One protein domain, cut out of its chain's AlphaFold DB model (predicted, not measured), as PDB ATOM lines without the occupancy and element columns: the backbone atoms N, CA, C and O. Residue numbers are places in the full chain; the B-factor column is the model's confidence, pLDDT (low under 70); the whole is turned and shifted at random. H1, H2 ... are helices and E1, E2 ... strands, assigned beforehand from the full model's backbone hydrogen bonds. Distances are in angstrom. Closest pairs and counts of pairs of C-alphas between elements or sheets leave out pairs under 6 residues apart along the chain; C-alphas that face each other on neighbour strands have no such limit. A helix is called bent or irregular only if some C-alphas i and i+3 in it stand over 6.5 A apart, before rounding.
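This is residues 22 to 142 of the 153 residues of a protein of Branchiostoma belcheri (UniProt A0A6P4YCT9). A four-stranded sheet curls round the long helix H1, and beyond one end of it the small hairpin of E5 and E6 prolongs the body into a rod. H2 packs on that hairpin and on the same face of the sheet as H1, while residues 130 to 135 stick out at the hairpin's tip. The 121 printed residues hold two named helices and six named strands, in the order E1 E2 H1 H2 E3 E4 E5 E6, a mixed class; the large sheet, E2 - E1 - E3 - E4, is antiparallel. The whole is only just compact, close to loose, with a radius of gyration of the C-alphas of 16.2 A and spans of 58 by 24 by 21 A.

Begin with E1, residues 22 to 28, and E2, residues 37 to 46, an antiparallel hairpin where you find N 23 and O 44 2.8 A apart, within hydrogen-bond range. H1, residues 53 to 72, is on the twisted sheet; its closest C-alphas to E1 are those of Cys 64 and Cys 25, 5.4 A. H2, residues 81 to 94, touches H1 about perpendicular at 80 degrees, through residues 82 to 87 of H2 and 69 to 72 of H1 alone, closest at the C-alphas of Leu 72 and Ala 83, 4.7 A. E3, residues 101 to 109, is antiparallel to E1, with N 24 and O 108 at 2.8 A. E2, H1 H2 and E3 form a split strand-helix-strand unit, two strands running the same way with E1 between them, its crossover right-handed. H1 and H2 on one face of the sheet make two layers, helices over strands; H2 lies over E3 at a height over the sheet of 7.7 A. E4, residues 114 to 123, forms a hairpin with E3, with N 103 and O 121 at 2.8 A. E4 runs on into E5, residues 125 to 128, at 42 degrees. E6, residues 137 to 140, forms a hairpin with E5, with N 128 and O 137 at 2.8 A; its closest C-alphas to H2 are those of Tyr 140 and Ile 85, 5.2 A. In H1 14 of 16 and in H2 8 of 10 O i to N i+4 pairs are within hydrogen-bond range.

Find C-alpha 22 at (28.057, 25.800, 10.588), where E1 begins its 18.9 A; E2 covers 23.5 A. H1 runs 27.7 A from C-alpha 53 at (28.756, 20.504, 1.995), with a kink of 41 degrees near residue 60; it is only just irregular, C-alphas 58 and 61 being 7.0 A apart. H2 covers 18.4 A and is irregular, with C-alphas 90 and 93 9.2 A apart. E3 covers 25.9 A, E4 27.2 A and E5 9.6 A; E6 covers 10.2 A and ends at C-alpha 140, (48.155, 51.295, 13.566).

Look for the two C-alphas farthest apart, those of Leu 50 and Pro 132, at 58.7 A. The printed part has no cut, and no link is long. The mean pLDDT of the printed part is 85.0; it is under 70 at residues 33 to 34, 36, 49, 93 to 96 and 142.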
ATOM      1  N   THR A  22      27.467  24.650   9.896       91.06
ATOM      2  CA  THR A  22      28.057  25.800  10.588       91.06
ATOM      3  C   THR A  22      29.415  26.073   9.970       91.06
ATOM      4  O   THR A  22      30.192  25.136   9.780       91.06
ATOM      5  N   CYS A  23      29.678  27.324   9.623       92.81
ATOM      6  CA  CYS A  23      31.010  27.829   9.343       92.81
ATOM      7  C   CYS A  23      31.525  28.474  10.630       92.81
ATOM      8  O   CYS A  23      30.986  29.490  11.061       92.81
ATOM      9  N   PHE A  24      32.517  27.840  11.237       93.19
ATOM     10  CA  PHE A  24      33.250  28.377  12.373       93.19
ATOM     11  C   PHE A  24      34.312  29.331  11.851       93.19
ATOM     12  O   PHE A  24      35.004  28.975  10.887       93.19
ATOM     13  N   CYS A  25      34.438  30.496  12.472       93.19
ATOM     14  CA  CYS A  25      35.389  31.525  12.086       93.19
ATOM     15  C   CYS A  25      36.103  32.059  13.325       93.19
ATOM     16  O   CYS A  25      35.475  32.350  14.328       93.19
ATOM     17  N   GLU A  26      37.417  32.195  13.254       92.44
ATOM     18  CA  GLU A  26      38.219  32.718  14.358       92.44
ATOM     19  C   GLU A  26      39.394  33.509  13.782       92.44
ATOM     20  O   GLU A  26      39.965  33.145  12.745       92.44
ATOM     21  N   ILE A  27      39.788  34.594  14.443       91.44
ATOM     22  CA  ILE A  27      40.973  35.357  14.057       91.44
ATOM     23  C   ILE A  27      42.140  34.896  14.931       91.44
ATOM     24  O   ILE A  27      42.050  34.858  16.159       91.44
ATOM     25  N   ARG A  28      43.264  34.552  14.299       90.50
ATOM     26  CA  ARG A  28      44.498  34.108  14.965       90.50
ATOM     27  C   ARG A  28      45.703  34.917  14.511       90.50
ATOM     28  O   ARG A  28      45.727  35.459  13.408       90.50
ATOM     29  N   THR A  29      46.747  34.907  15.336       86.88
ATOM     30  CA  THR A  29      48.039  35.566  15.067       86.88
ATOM     31  C   THR A  29      49.045  34.690  14.304       86.88
ATOM     32  O   THR A  29      50.207  35.054  14.121       86.88
ATOM     33  N   GLY A  30      48.621  33.507  13.858       83.06
ATOM     34  CA  GLY A  30      49.445  32.576  13.096       83.06
ATOM     35  C   GLY A  30      48.608  31.606  12.274       83.06
ATOM     36  O   GLY A  30      47.385  31.553  12.405       83.06
ATOM     37  N   ILE A  31      49.276  30.843  11.410       81.75
ATOM     38  CA  ILE A  31      48.646  29.846  10.527       81.75
ATOM     39  C   ILE A  31      48.401  28.501  11.217       81.75
ATOM     40  O   ILE A  31      47.711  27.642  10.670       81.75
ATOM     41  N   ASP A  32      48.971  28.304  12.402       78.00
ATOM     42  CA  ASP A  32      48.847  27.057  13.136       78.00
ATOM     43  C   ASP A  32      47.603  27.077  14.021       78.00
ATOM     44  O   ASP A  32      47.266  28.075  14.655       78.00
ATOM     45  N   ARG A  33      46.948  25.922  14.158       66.31
ATOM     46  CA  ARG A  33      45.792  25.759  15.065       66.31
ATOM     47  C   ARG A  33      46.168  25.830  16.547       66.31
ATOM     48  O   ARG A  33      45.301  25.792  17.415       66.31
ATOM     49  N   THR A  34      47.459  25.872  16.846       69.50
ATOM     50  CA  THR A  34      47.994  26.093  18.191       69.50
ATOM     51  C   THR A  34      48.352  27.553  18.433       69.50
ATOM     52  O   THR A  34      48.672  27.901  19.567       69.50
ATOM     53  N   SER A  35      48.330  28.400  17.395       70.69
ATOM     54  CA  SER A  35      48.478  29.840  17.573       70.69
ATOM     55  C   SER A  35      47.321  30.346  18.434       70.69
ATOM     56  O   SER A  35      46.191  29.881  18.238       70.69
ATOM     57  N   PRO A  36      47.592  31.248  19.389       69.69
ATOM     58  CA  PRO A  36      46.561  31.769  20.267       69.69
ATOM     59  C   PRO A  36      45.433  32.384  19.440       69.69
ATOM     60  O   PRO A  36      45.665  33.078  18.443       69.69
ATOM     61  N   GLU A  37      44.214  32.056  19.850       75.25
ATOM     62  CA  GLU A  37      43.014  32.721  19.374       75.25
ATOM     63  C   GLU A  37      43.084  34.174  19.830       75.25
ATOM     64  O   GLU A  37      43.301  34.456  21.009       75.25
ATOM     65  N   PHE A  38      42.996  35.081  18.865       77.69
ATOM     66  CA  PHE A  38      43.003  36.509  19.127       77.69
ATOM     67  C   PHE A  38      41.578  37.006  19.380       77.69
ATOM     68  O   PHE A  38      41.358  37.793  20.298       77.69
ATOM     69  N   MET A  39      40.624  36.542  18.574       79.38
ATOM     70  CA  MET A  39      39.247  37.013  18.605       79.38
ATOM     71  C   MET A  39      38.327  35.958  17.999       79.38
ATOM     72  O   MET A  39      38.580  35.484  16.886       79.38
ATOM     73  N   ASP A  40      37.278  35.614  18.740       76.50
ATOM     74  CA  ASP A  40      36.195  34.767  18.252       76.50
ATOM     75  C   ASP A  40      35.310  35.586  17.303       76.50
ATOM     76  O   ASP A  40      35.086  36.778  17.530       76.50
ATOM     77  N   VAL A  41      34.838  34.967  16.227       85.19
ATOM     78  CA  VAL A  41      33.943  35.602  15.255       85.19
ATOM     79  C   VAL A  41      32.650  34.809  15.245       85.19
ATOM     80  O   VAL A  41      32.677  33.585  15.163       85.19
ATOM     81  N   ASP A  42      31.513  35.505  15.288       86.19
ATOM     82  CA  ASP A  42      30.200  34.859  15.326       86.19
ATOM     83  C   ASP A  42      30.050  33.763  14.253       86.19
ATOM     84  O   ASP A  42      30.148  34.007  13.045       86.19
ATOM     85  N   ASP A  43      29.746  32.547  14.712       87.44
ATOM     86  CA  ASP A  43      29.547  31.381  13.860       87.44
ATOM     87  C   ASP A  43      28.438  31.605  12.828       87.44
ATOM     88  O   ASP A  43      27.280  31.911  13.152       87.44
ATOM     89  N   ARG A  44      28.738  31.321  11.558       89.50
ATOM     90  CA  ARG A  44      27.734  31.412  10.499       89.50
ATOM     91  C   ARG A  44      26.969  30.113  10.342       89.50
ATOM     92  O   ARG A  44      27.508  29.085   9.932       89.50
ATOM     93  N   ILE A  45      25.665  30.180  10.589       90.19
ATOM     94  CA  ILE A  45      24.759  29.043  10.436       90.19
ATOM     95  C   ILE A  45      24.105  29.074   9.050       90.19
ATOM     96  O   ILE A  45      23.329  29.969   8.715       90.19
ATOM     97  N   TYR A  46      24.372  28.046   8.253       89.06
ATOM     98  CA  TYR A  46      23.659  27.749   7.019       89.06
ATOM     99  C   TYR A  46      22.486  26.818   7.329       89.06
ATOM    100  O   TYR A  46      22.638  25.594   7.374       89.06
ATOM    101  N   ASP A  47      21.312  27.406   7.542       82.06
ATOM    102  CA  ASP A  47      20.076  26.673   7.821       82.06
ATOM    103  C   ASP A  47      19.109  26.767   6.631       82.06
ATOM    104  O   ASP A  47      18.375  27.741   6.459       82.06
ATOM    105  N   ASN A  48      19.160  25.772   5.742       74.50
ATOM    106  CA  ASN A  48      18.152  25.565   4.703       74.50
ATOM    107  C   ASN A  48      18.138  24.085   4.285       74.50
ATOM    108  O   ASN A  48      19.169  23.413   4.277       74.50
ATOM    109  N   PHE A  49      16.977  23.577   3.866       66.38
ATOM    110  CA  PHE A  49      16.772  22.174   3.485       66.38
ATOM    111  C   PHE A  49      17.723  21.687   2.373       66.38
ATOM    112  O   PHE A  49      17.967  20.488   2.265       66.38
ATOM    113  N   LEU A  50      18.275  22.602   1.566       74.38
ATOM    114  CA  LEU A  50      19.147  22.312   0.422       74.38
ATOM    115  C   LEU A  50      20.631  22.647   0.650       74.38
ATOM    116  O   LEU A  50      21.408  22.618  -0.307       74.38
ATOM    117  N   VAL A  51      21.052  22.982   1.874       83.31
ATOM    118  CA  VAL A  51      22.470  23.265   2.140       83.31
ATOM    119  C   VAL A  51      23.287  21.983   1.987       83.31
ATOM    120  O   VAL A  51      23.120  21.006   2.716       83.31
ATOM    121  N   THR A  52      24.211  21.998   1.029       88.31
ATOM    122  CA  THR A  52      25.165  20.908   0.807       88.31
ATOM    123  C   THR A  52      26.522  21.255   1.406       88.31
ATOM    124  O   THR A  52      26.843  22.425   1.611       88.31
ATOM    125  N   CYS A  53      27.366  20.243   1.629       89.62
ATOM    126  CA  CYS A  53      28.756  20.504   1.995       89.62
ATOM    127  C   CYS A  53      29.504  21.288   0.916       89.62
ATOM    128  O   CYS A  53      30.331  22.110   1.268       89.62
ATOM    129  N   ASN A  54      29.209  21.095  -0.373       91.50
ATOM    130  CA  ASN A  54      29.856  21.880  -1.429       91.50
ATOM    131  C   ASN A  54      29.507  23.367  -1.305       91.50
ATOM    132  O   ASN A  54      30.400  24.202  -1.326       91.50
ATOM    133  N   TYR A  55      28.231  23.679  -1.065       91.31
ATOM    134  CA  TYR A  55      27.795  25.052  -0.821       91.31
ATOM    135  C   TYR A  55      28.492  25.666   0.399       91.31
ATOM    136  O   TYR A  55      29.050  26.755   0.302       91.31
ATOM    137  N   ALA A  56      28.491  24.959   1.535       91.19
ATOM    138  CA  ALA A  56      29.160  25.437   2.743       91.19
ATOM    139  C   ALA A  56      30.663  25.634   2.498       91.19
ATOM    140  O   ALA A  56      31.227  26.626   2.947       91.19
ATOM    141  N   LYS A  57      31.286  24.736   1.724       92.94
ATOM    142  CA  LYS A  57      32.706  24.814   1.389       92.94
ATOM    143  C   LYS A  57      33.077  26.008   0.531       92.94
ATOM    144  O   LYS A  57      34.133  26.604   0.720       92.94
ATOM    145  N   GLU A  58      32.227  26.323  -0.433       93.62
ATOM    146  CA  GLU A  58      32.427  27.455  -1.332       93.62
ATOM    147  C   GLU A  58      32.191  28.791  -0.617       93.62
ATOM    148  O   GLU A  58      32.870  29.764  -0.923       93.62
ATOM    149  N   ARG A  59      31.255  28.844   0.339       94.25
ATOM    150  CA  ARG A  59      30.850  30.085   1.023       94.25
ATOM    151  C   ARG A  59      31.676  30.428   2.256       94.25
ATOM    152  O   ARG A  59      32.037  31.587   2.427       94.25
ATOM    153  N   CYS A  60      31.984  29.436   3.088       94.00
ATOM    154  CA  CYS A  60      32.607  29.639   4.398       94.00
ATOM    155  C   CYS A  60      33.893  30.490   4.377       94.00
ATOM    156  O   CYS A  60      34.019  31.360   5.235       94.00
ATOM    157  N   PRO A  61      34.815  30.343   3.403       94.00
ATOM    158  CA  PRO A  61      36.027  31.162   3.372       94.00
ATOM    159  C   PRO A  61      35.744  32.667   3.201       94.00
ATOM    160  O   PRO A  61      36.298  33.496   3.924       94.00
ATOM    161  N   ASP A  62      34.852  33.023   2.270       93.94
ATOM    162  CA  ASP A  62      34.489  34.419   2.003       93.94
ATOM    163  C   ASP A  62      33.593  35.000   3.104       93.94
ATOM    164  O   ASP A  62      33.778  36.158   3.486       93.94
ATOM    165  N   ASP A  63      32.665  34.198   3.635       94.62
ATOM    166  CA  ASP A  63      31.811  34.584   4.758       94.62
ATOM    167  C   ASP A  63      32.650  34.866   6.011       94.62
ATOM    168  O   ASP A  63      32.532  35.944   6.583       94.62
ATOM    169  N   CYS A  64      33.573  33.969   6.378       94.50
ATOM    170  CA  CYS A  64      34.463  34.171   7.522       94.50
ATOM    171  C   CYS A  64      35.335  35.422   7.353       94.50
ATOM    172  O   CYS A  64      35.494  36.201   8.288       94.50
ATOM    173  N   ARG A  65      35.846  35.698   6.144       92.19
ATOM    174  CA  ARG A  65      36.573  36.953   5.894       92.19
ATOM    175  C   ARG A  65      35.678  38.185   6.080       92.19
ATOM    176  O   ARG A  65      36.146  39.189   6.606       92.19
ATOM    177  N   SER A  66      34.426  38.137   5.625       93.62
ATOM    178  CA  SER A  66      33.464  39.237   5.796       93.62
ATOM    179  C   SER A  66      33.090  39.454   7.262       93.62
ATOM    180  O   SER A  66      32.922  40.593   7.699       93.62
ATOM    181  N   ASP A  67      32.961  38.372   8.018       93.94
ATOM    182  CA  ASP A  67      32.590  38.419   9.429       93.94
ATOM    183  C   ASP A  67      33.770  38.915  10.269       93.94
ATOM    184  O   ASP A  67      33.600  39.831  11.066       93.94
ATOM    185  N   ALA A  68      34.995  38.475   9.960       92.44
ATOM    186  CA  ALA A  68      36.216  39.046  10.526       92.44
ATOM    187  C   ALA A  68      36.361  40.551  10.226       92.44
ATOM    188  O   ALA A  68      36.828  41.310  11.071       92.44
ATOM    189  N   ALA A  69      35.944  41.003   9.038       92.44
ATOM    190  CA  ALA A  69      35.904  42.425   8.684       92.44
ATOM    191  C   ALA A  69      34.925  43.208   9.572       92.44
ATOM    192  O   ALA A  69      35.223  44.308  10.042       92.44
ATOM    193  N   THR A  70      33.761  42.612   9.822       93.12
ATOM    194  CA  THR A  70      32.720  43.195  10.669       93.12
ATOM    195  C   THR A  70      33.188  43.294  12.116       93.12
ATOM    196  O   THR A  70      33.071  44.368  12.701       93.12
ATOM    197  N   GLU A  71      33.778  42.225  12.651       91.69
ATOM    198  CA  GLU A  71      34.259  42.176  14.035       91.69
ATOM    199  C   GLU A  71      35.424  43.146  14.267       91.69
ATOM    200  O   GLU A  71      35.445  43.907  15.232       91.69
ATOM    201  N   LEU A  72      36.351  43.230  13.309       90.69
ATOM    202  CA  LEU A  72      37.426  44.221  13.349       90.69
ATOM    203  C   LEU A  72      36.935  45.651  13.065       90.69
ATOM    204  O   LEU A  72      37.672  46.609  13.295       90.69
ATOM    205  N   GLY A  73      35.698  45.841  12.603       92.00
ATOM    206  CA  GLY A  73      35.112  47.157  12.345       92.00
ATOM    207  C   GLY A  73      35.694  47.876  11.121       92.00
ATOM    208  O   GLY A  73      35.737  49.110  11.096       92.00
ATOM    209  N   GLY A  74      36.151  47.133  10.111       90.00
ATOM    210  CA  GLY A  74      36.769  47.690   8.905       90.00
ATOM    211  C   GLY A  74      37.031  46.652   7.813       90.00
ATOM    212  O   GLY A  74      36.414  45.597   7.763       90.00
ATOM    213  N   THR A  75      37.942  46.957   6.895       88.31
ATOM    214  CA  THR A  75      38.368  46.054   5.813       88.31
ATOM    215  C   THR A  75      39.574  45.230   6.256       88.31
ATOM    216  O   THR A  75      40.447  45.752   6.940       88.31
ATOM    217  N   VAL A  76      39.645  43.958   5.847       85.88
ATOM    218  CA  VAL A  76      40.662  42.980   6.298       85.88
ATOM    219  C   VAL A  76      41.401  42.295   5.142       85.88
ATOM    220  O   VAL A  76      41.906  41.193   5.293       85.88
ATOM    221  N   ASN A  77      41.420  42.892   3.947       81.31
ATOM    222  CA  ASN A  77      42.233  42.418   2.820       81.31
ATOM    223  C   ASN A  77      42.436  43.539   1.775       81.31
ATOM    224  O   ASN A  77      41.712  43.581   0.773       81.31
ATOM    225  N   PRO A  78      43.403  44.450   1.987       82.00
ATOM    226  CA  PRO A  78      44.273  44.541   3.166       82.00
ATOM    227  C   PRO A  78      43.544  45.117   4.392       82.00
ATOM    228  O   PRO A  78      42.477  45.719   4.254       82.00
ATOM    229  N   LEU A  79      44.132  44.932   5.580       84.56
ATOM    230  CA  LEU A  79      43.709  45.603   6.811       84.56
ATOM    231  C   LEU A  79      43.742  47.126   6.646       84.56
ATOM    232  O   LEU A  79      44.805  47.711   6.407       84.56
ATOM    233  N   ASP A  80      42.583  47.766   6.787       87.50
ATOM    234  CA  ASP A  80      42.495  49.222   6.813       87.50
ATOM    235  C   ASP A  80      42.853  49.803   8.188       87.50
ATOM    236  O   ASP A  80      43.158  49.093   9.147       87.50
ATOM    237  N   HIS A  81      42.854  51.135   8.273       85.50
ATOM    238  CA  HIS A  81      43.277  51.832   9.479       85.50
ATOM    239  C   HIS A  81      42.380  51.558  10.696       85.50
ATOM    240  O   HIS A  81      42.890  51.443  11.808       85.50
ATOM    241  N   ASN A  82      41.067  51.426  10.495       89.19
ATOM    242  CA  ASN A  82      40.120  51.216  11.591       89.19
ATOM    243  C   ASN A  82      40.228  49.787  12.126       89.19
ATOM    244  O   ASN A  82      40.358  49.599  13.334       89.19
ATOM    245  N   ALA A  83      40.254  48.806  11.218       89.25
ATOM    246  CA  ALA A  83      40.450  47.406  11.567       89.25
ATOM    247  C   ALA A  83      41.778  47.191  12.303       89.25
ATOM    248  O   ALA A  83      41.824  46.508  13.326       89.25
ATOM    249  N   GLY A  84      42.847  47.838  11.830       88.50
ATOM    250  CA  GLY A  84      44.152  47.788  12.476       88.50
ATOM    251  C   GLY A  84      44.172  48.425  13.869       88.50
ATOM    252  O   GLY A  84      44.711  47.823  14.794       88.50
ATOM    253  N   ILE A  85      43.554  49.599  14.064       88.12
ATOM    254  CA  ILE A  85      43.457  50.231  15.397       88.12
ATOM    255  C   ILE A  85      42.687  49.340  16.370       88.12
ATOM    256  O   ILE A  85      43.134  49.153  17.500       88.12
ATOM    257  N   ASN A  86      41.549  48.787  15.949       89.75
ATOM    258  CA  ASN A  86      40.751  47.910  16.803       89.75
ATOM    259  C   ASN A  86      41.541  46.661  17.195       89.75
ATOM    260  O   ASN A  86      41.631  46.348  18.381       89.75
ATOM    261  N   ALA A  87      42.218  46.025  16.237       88.75
ATOM    262  CA  ALA A  87      43.076  44.886  16.535       88.75
ATOM    263  C   ALA A  87      44.222  45.243  17.502       88.75
ATOM    264  O   ALA A  87      44.505  44.495  18.438       88.75
ATOM    265  N   CYS A  88      44.842  46.413  17.329       86.75
ATOM    266  CA  CYS A  88      45.870  46.916  18.240       86.75
ATOM    267  C   CYS A  88      45.335  47.214  19.650       86.75
ATOM    268  O   CYS A  88      46.033  46.961  20.629       86.75
ATOM    269  N   ASN A  89      44.113  47.735  19.777       86.38
ATOM    270  CA  ASN A  89      43.486  48.004  21.076       86.38
ATOM    271  C   ASN A  89      43.214  46.717  21.868       86.38
ATOM    272  O   ASN A  89      43.317  46.726  23.100       86.38
ATOM    273  N   GLU A  90      42.886  45.632  21.168       86.31
ATOM    274  CA  GLU A  90      42.631  44.325  21.772       86.31
ATOM    275  C   GLU A  90      43.938  43.599  22.134       86.31
ATOM    276  O   GLU A  90      44.106  43.183  23.280       86.31
ATOM    277  N   LEU A  91      44.918  43.536  21.218       80.88
ATOM    278  CA  LEU A  91      46.220  42.886  21.474       80.88
ATOM    279  C   LEU A  91      47.140  43.686  22.405       80.88
ATOM    280  O   LEU A  91      48.033  43.134  23.054       80.88
ATOM    281  N   ARG A  92      46.946  45.004  22.486       81.06
ATOM    282  CA  ARG A  92      47.710  45.916  23.345       81.06
ATOM    283  C   ARG A  92      49.222  45.736  23.177       81.06
ATOM    284  O   ARG A  92      49.767  45.980  22.109       81.06
ATOM    285  N   ARG A  93      49.911  45.324  24.248       64.00
ATOM    286  CA  ARG A  93      51.376  45.198  24.333       64.00
ATOM    287  C   ARG A  93      51.937  43.940  23.682       64.00
ATOM    288  O   ARG A  93      53.152  43.771  23.670       64.00
ATOM    289  N   GLU A  94      51.080  43.052  23.191       67.12
ATOM    290  CA  GLU A  94      51.514  41.821  22.530       67.12
ATOM    291  C   GLU A  94      52.025  42.078  21.105       67.12
ATOM    292  O   GLU A  94      52.763  41.259  20.561       67.12
ATOM    293  N   VAL A  95      51.706  43.247  20.538       65.69
ATOM    294  CA  VAL A  95      52.210  43.711  19.244       65.69
ATOM    295  C   VAL A  95      53.013  44.984  19.454       65.69
ATOM    296  O   VAL A  95      52.519  45.959  20.020       65.69
ATOM    297  N   THR A  96      54.250  44.994  18.972       67.94
ATOM    298  CA  THR A  96      55.097  46.189  18.956       67.94
ATOM    299  C   THR A  96      55.569  46.457  17.531       67.94
ATOM    300  O   THR A  96      55.531  45.555  16.694       67.94
ATOM    301  N   PRO A  97      56.052  47.668  17.220       70.06
ATOM    302  CA  PRO A  97      56.572  47.966  15.887       70.06
ATOM    303  C   PRO A  97      57.778  47.089  15.516       70.06
ATOM    304  O   PRO A  97      57.970  46.763  14.352       70.06
ATOM    305  N   ASP A  98      58.561  46.673  16.516       72.00
ATOM    306  CA  ASP A  98      59.729  45.801  16.349       72.00
ATOM    307  C   ASP A  98      59.362  44.308  16.250       72.00
ATOM    308  O   ASP A  98      60.207  43.481  15.905       72.00
ATOM    309  N   ASN A  99      58.116  43.952  16.579       75.81
ATOM    310  CA  ASN A  99      57.595  42.591  16.526       75.81
ATOM    311  C   ASN A  99      56.183  42.602  15.912       75.81
ATOM    312  O   ASN A  99      55.194  42.499  16.651       75.81
ATOM    313  N   PRO A 100      56.085  42.771  14.577       79.88
ATOM    314  CA  PRO A 100      54.809  42.773  13.884       79.88
ATOM    315  C   PRO A 100      54.089  41.438  14.048       79.88
ATOM    316  O   PRO A 100      54.707  40.374  14.134       79.88
ATOM    317  N   VAL A 101      52.760  41.494  14.048       84.06
ATOM    318  CA  VAL A 101      51.911  40.305  14.150       84.06
ATOM    319  C   VAL A 101      51.043  40.173  12.913       84.06
ATOM    320  O   VAL A 101      50.395  41.115  12.482       84.06
ATOM    321  N   HIS A 102      50.997  38.976  12.344       86.94
ATOM    322  CA  HIS A 102      50.162  38.677  11.190       86.94
ATOM    323  C   HIS A 102      48.805  38.147  11.641       86.94
ATOM    324  O   HIS A 102      48.749  37.207  12.428       86.94
ATOM    325  N   LEU A 103      47.719  38.701  11.109       88.62
ATOM    326  CA  LEU A 103      46.372  38.204  11.362       88.62
ATOM    327  C   LEU A 103      45.908  37.250  10.264       88.62
ATOM    328  O   LEU A 103      46.090  37.501   9.067       88.62
ATOM    329  N   TYR A 104      45.239  36.183  10.689       91.62
ATOM    330  CA  TYR A 104      44.643  35.176   9.825       91.62
ATOM    331  C   TYR A 104      43.214  34.880  10.279       91.62
ATOM    332  O   TYR A 104      43.000  34.597  11.453       91.62
ATOM    333  N   ALA A 105      42.256  34.885   9.354       92.50
ATOM    334  CA  ALA A 105      40.924  34.333   9.588       92.50
ATOM    335  C   ALA A 105      40.969  32.833   9.309       92.50
ATOM    336  O   ALA A 105      41.123  32.421   8.156       92.50
ATOM    337  N   HIS A 106      40.871  32.022  10.353       93.94
ATOM    338  CA  HIS A 106      40.739  30.576  10.249       93.94
ATOM    339  C   HIS A 106      39.273  30.225  10.124       93.94
ATOM    340  O   HIS A 106      38.434  30.762  10.837       93.94
ATOM    341  N   TYR A 107      38.977  29.304   9.219       93.62
ATOM    342  CA  TYR A 107      37.622  28.835   9.006       93.62
ATOM    343  C   TYR A 107      37.565  27.319   9.021       93.62
ATOM    344  O   TYR A 107      38.496  26.630   8.586       93.62
ATOM    345  N   SER A 108      36.441  26.782   9.480       93.44
ATOM    346  CA  SER A 108      36.128  25.368   9.321       93.44
ATOM    347  C   SER A 108      34.631  25.135   9.201       93.44
ATOM    348  O   SER A 108      33.823  25.909   9.696       93.44
ATOM    349  N   THR A 109      34.240  24.058   8.527       92.38
ATOM    350  CA  THR A 109      32.823  23.727   8.317       92.38
ATOM    351  C   THR A 109      32.424  22.482   9.099       92.38
ATOM    352  O   THR A 109      33.083  21.443   8.976       92.38
ATOM    353  N   SER A 110      31.309  22.537   9.829       91.19
ATOM    354  CA  SER A 110      30.793  21.385  10.570       91.19
ATOM    355  C   SER A 110      30.415  20.232   9.633       91.19
ATOM    356  O   SER A 110      29.658  20.392   8.674       91.19
ATOM    357  N   ASN A 111      30.935  19.034   9.930       83.44
ATOM    358  CA  ASN A 111      30.611  17.780   9.234       83.44
ATOM    359  C   ASN A 111      30.865  17.787   7.712       83.44
ATOM    360  O   ASN A 111      30.191  17.063   6.975       83.44
ATOM    361  N   CYS A 112      31.805  18.609   7.235       87.38
ATOM    362  CA  CYS A 112      32.146  18.703   5.814       87.38
ATOM    363  C   CYS A 112      33.655  18.571   5.530       87.38
ATOM    364  O   CYS A 112      34.040  18.623   4.365       87.38
ATOM    365  N   ASP A 113      34.508  18.358   6.538       86.12
ATOM    366  CA  ASP A 113      35.963  18.160   6.386       86.12
ATOM    367  C   ASP A 113      36.667  19.267   5.582       86.12
ATOM    368  O   ASP A 113      37.570  19.008   4.784       86.12
ATOM    369  N   GLN A 114      36.233  20.518   5.749       89.75
ATOM    370  CA  GLN A 114      36.966  21.677   5.250       89.75
ATOM    371  C   GLN A 114      37.433  22.529   6.414       89.75
ATOM    372  O   GLN A 114      36.690  22.811   7.355       89.75
ATOM    373  N   GLN A 115      38.684  22.940   6.286       92.38
ATOM    374  CA  GLN A 115      39.344  23.908   7.127       92.38
ATOM    375  C   GLN A 115      40.371  24.659   6.281       92.38
ATOM    376  O   GLN A 115      40.885  24.113   5.298       92.38
ATOM    377  N   GLY A 116      40.687  25.880   6.671       92.69
ATOM    378  CA  GLY A 116      41.689  26.690   6.000       92.69
ATOM    379  C   GLY A 116      41.859  28.023   6.699       92.69
ATOM    380  O   GLY A 116      41.312  28.245   7.776       92.69
ATOM    381  N   PHE A 117      42.629  28.902   6.073       93.44
ATOM    382  CA  PHE A 117      42.841  30.245   6.580       93.44
ATOM    383  C   PHE A 117      42.954  31.254   5.440       93.44
ATOM    384  O   PHE A 117      43.338  30.917   4.316       93.44
ATOM    385  N   HIS A 118      42.647  32.507   5.755       92.44
ATOM    386  CA  HIS A 118      42.928  33.664   4.920       92.44
ATOM    387  C   HIS A 118      43.828  34.634   5.665       92.44
ATOM    388  O   HIS A 118      43.561  34.976   6.811       92.44
ATOM    389  N   TYR A 119      44.880  35.097   4.995       90.12
ATOM    390  CA  TYR A 119      45.673  36.208   5.498       90.12
ATOM    391  C   TYR A 119      44.835  37.488   5.483       90.12
ATOM    392  O   TYR A 119      44.241  37.810   4.453       90.12
ATOM    393  N   LEU A 120      44.792  38.189   6.617       87.88
ATOM    394  CA  LEU A 120      44.047  39.438   6.770       87.88
ATOM    395  C   LEU A 120      44.960  40.664   6.645       87.88
ATOM    396  O   LEU A 120      44.605  41.687   6.059       87.88
ATOM    397  N   GLY A 121      46.181  40.551   7.160       86.44
ATOM    398  CA  GLY A 121      47.176  41.609   7.089       86.44
ATOM    399  C   GLY A 121      48.191  41.522   8.218       86.44
ATOM    400  O   GLY A 121      48.167  40.604   9.036       86.44
ATOM    401  N   GLU A 122      49.100  42.487   8.230       85.81
ATOM    402  CA  GLU A 122      50.138  42.640   9.244       85.81
ATOM    403  C   GLU A 122      49.750  43.787  10.175       85.81
ATOM    404  O   GLU A 122      49.267  44.820   9.717       85.81
ATOM    405  N   LEU A 123      49.952  43.600  11.474       84.50
ATOM    406  CA  LEU A 123      49.732  44.590  12.512       84.50
ATOM    407  C   LEU A 123      51.063  45.108  13.030       84.50
ATOM    408  O   LEU A 123      51.876  44.347  13.558       84.50
ATOM    409  N   CYS A 124      51.201  46.428  12.981       83.06
ATOM    410  CA  CYS A 124      52.161  47.170  13.775       83.06
ATOM    411  C   CYS A 124      51.427  48.161  14.658       83.06
ATOM    412  O   CYS A 124      50.731  49.046  14.160       83.06
ATOM    413  N   CYS A 125      51.593  47.989  15.965       83.31
ATOM    414  CA  CYS A 125      50.891  48.760  16.974       83.31
ATOM    415  C   CYS A 125      51.879  49.637  17.741       83.31
ATOM    416  O   CYS A 125      52.910  49.156  18.206       83.31
ATOM    417  N   TRP A 126      51.551  50.918  17.905       79.94
ATOM    418  CA  TRP A 126      52.283  51.831  18.786       79.94
ATOM    419  C   TRP A 126      51.408  52.194  19.975       79.94
ATOM    420  O   TRP A 126      50.314  52.720  19.788       79.94
ATOM    421  N   GLU A 127      51.908  51.969  21.189       82.56
ATOM    422  CA  GLU A 127      51.298  52.488  22.414       82.56
ATOM    423  C   GLU A 127      51.727  53.951  22.605       82.56
ATOM    424  O   GLU A 127      52.908  54.255  22.779       82.56
ATOM    425  N   LEU A 128      50.762  54.867  22.593       79.19
ATOM    426  CA  LEU A 128      50.947  56.253  23.000       79.19
ATOM    427  C   LEU A 128      50.523  56.413  24.461       79.19
ATOM    428  O   LEU A 128      49.366  56.181  24.825       79.19
ATOM    429  N   ASN A 129      51.464  56.857  25.292       80.69
ATOM    430  CA  ASN A 129      51.247  57.115  26.710       80.69
ATOM    431  C   ASN A 129      51.526  58.588  27.031       80.69
ATOM    432  O   ASN A 129      52.663  59.045  26.950       80.69
ATOM    433  N   PHE A 130      50.483  59.318  27.432       80.94
ATOM    434  CA  PHE A 130      50.552  60.746  27.773       80.94
ATOM    435  C   PHE A 130      50.741  61.010  29.279       80.94
ATOM    436  O   PHE A 130      50.634  62.148  29.733       80.94
ATOM    437  N   GLY A 131      51.023  59.971  30.069       80.19
ATOM    438  CA  GLY A 131      51.215  60.067  31.511       80.19
ATOM    439  C   GLY A 131      49.942  59.818  32.335       80.19
ATOM    440  O   GLY A 131      48.890  59.452  31.807       80.19
ATOM    441  N   PRO A 132      50.033  59.961  33.669       79.50
ATOM    442  CA  PRO A 132      48.965  59.575  34.585       79.50
ATOM    443  C   PRO A 132      47.697  60.418  34.390       79.50
ATOM    444  O   PRO A 132      47.750  61.645  34.375       79.50
ATOM    445  N   GLY A 133      46.547  59.743  34.289       80.75
ATOM    446  CA  GLY A 133      45.231  60.366  34.102       80.75
ATOM    447  C   GLY A 133      44.750  60.439  32.648       80.75
ATOM    448  O   GLY A 133      43.594  60.792  32.426       80.75
ATOM    449  N   PHE A 134      45.586  60.059  31.678       79.88
ATOM    450  CA  PHE A 134      45.208  59.966  30.266       79.88
ATOM    451  C   PHE A 134      45.017  58.502  29.838       79.88
ATOM    452  O   PHE A 134      45.755  57.631  30.306       79.88
ATOM    453  N   PRO A 135      44.041  58.204  28.962       81.50
ATOM    454  CA  PRO A 135      43.901  56.869  28.400       81.50
ATOM    455  C   PRO A 135      45.086  56.552  27.482       81.50
ATOM    456  O   PRO A 135      45.557  57.423  26.746       81.50
ATOM    457  N   LEU A 136      45.540  55.296  27.510       81.06
ATOM    458  CA  LEU A 136      46.448  54.775  26.490       81.06
ATOM    459  C   LEU A 136      45.741  54.821  25.135       81.06
ATOM    460  O   LEU A 136      44.556  54.495  25.043       81.06
ATOM    461  N   GLN A 137      46.468  55.225  24.100       81.25
ATOM    462  CA  GLN A 137      45.978  55.205  22.726       81.25
ATOM    463  C   GLN A 137      46.874  54.296  21.901       81.25
ATOM    464  O   GLN A 137      48.086  54.288  22.103       81.25
ATOM    465  N   TYR A 138      46.286  53.557  20.967       81.06
ATOM    466  CA  TYR A 138      47.035  52.711  20.052       81.06
ATOM    467  C   TYR A 138      46.929  53.264  18.638       81.06
ATOM    468  O   TYR A 138      45.843  53.619  18.177       81.06
ATOM    469  N   LEU A 139      48.068  53.356  17.958       81.06
ATOM    470  CA  LEU A 139      48.122  53.661  16.534       81.06
ATOM    471  C   LEU A 139      48.418  52.392  15.751       81.06
ATOM    472  O   LEU A 139      49.210  51.562  16.194       81.06
ATOM    473  N   TYR A 140      47.839  52.308  14.559       81.62
ATOM    474  CA  TYR A 140      48.155  51.295  13.566       81.62
ATOM    475  C   TYR A 140      48.769  51.944  12.326       81.62
ATOM    476  O   TYR A 140      48.261  52.952  11.820       81.62
ATOM    477  N   ASN A 141      49.832  51.327  11.816       75.12
ATOM    478  CA  ASN A 141      50.434  51.667  10.533       75.12
ATOM    479  C   ASN A 141      50.311  50.464   9.590       75.12
ATOM    480  O   ASN A 141      50.778  49.381   9.946       75.12
ATOM    481  N   PRO A 142      49.749  50.648   8.385       68.00
ATOM    482  CA  PRO A 142      49.658  49.590   7.381       68.00
ATOM    483  C   PRO A 142      51.016  49.137   6.821       68.00
ATOM    484  O   PRO A 142      51.074  48.132   6.118       68.00
TER     485      PRO A 142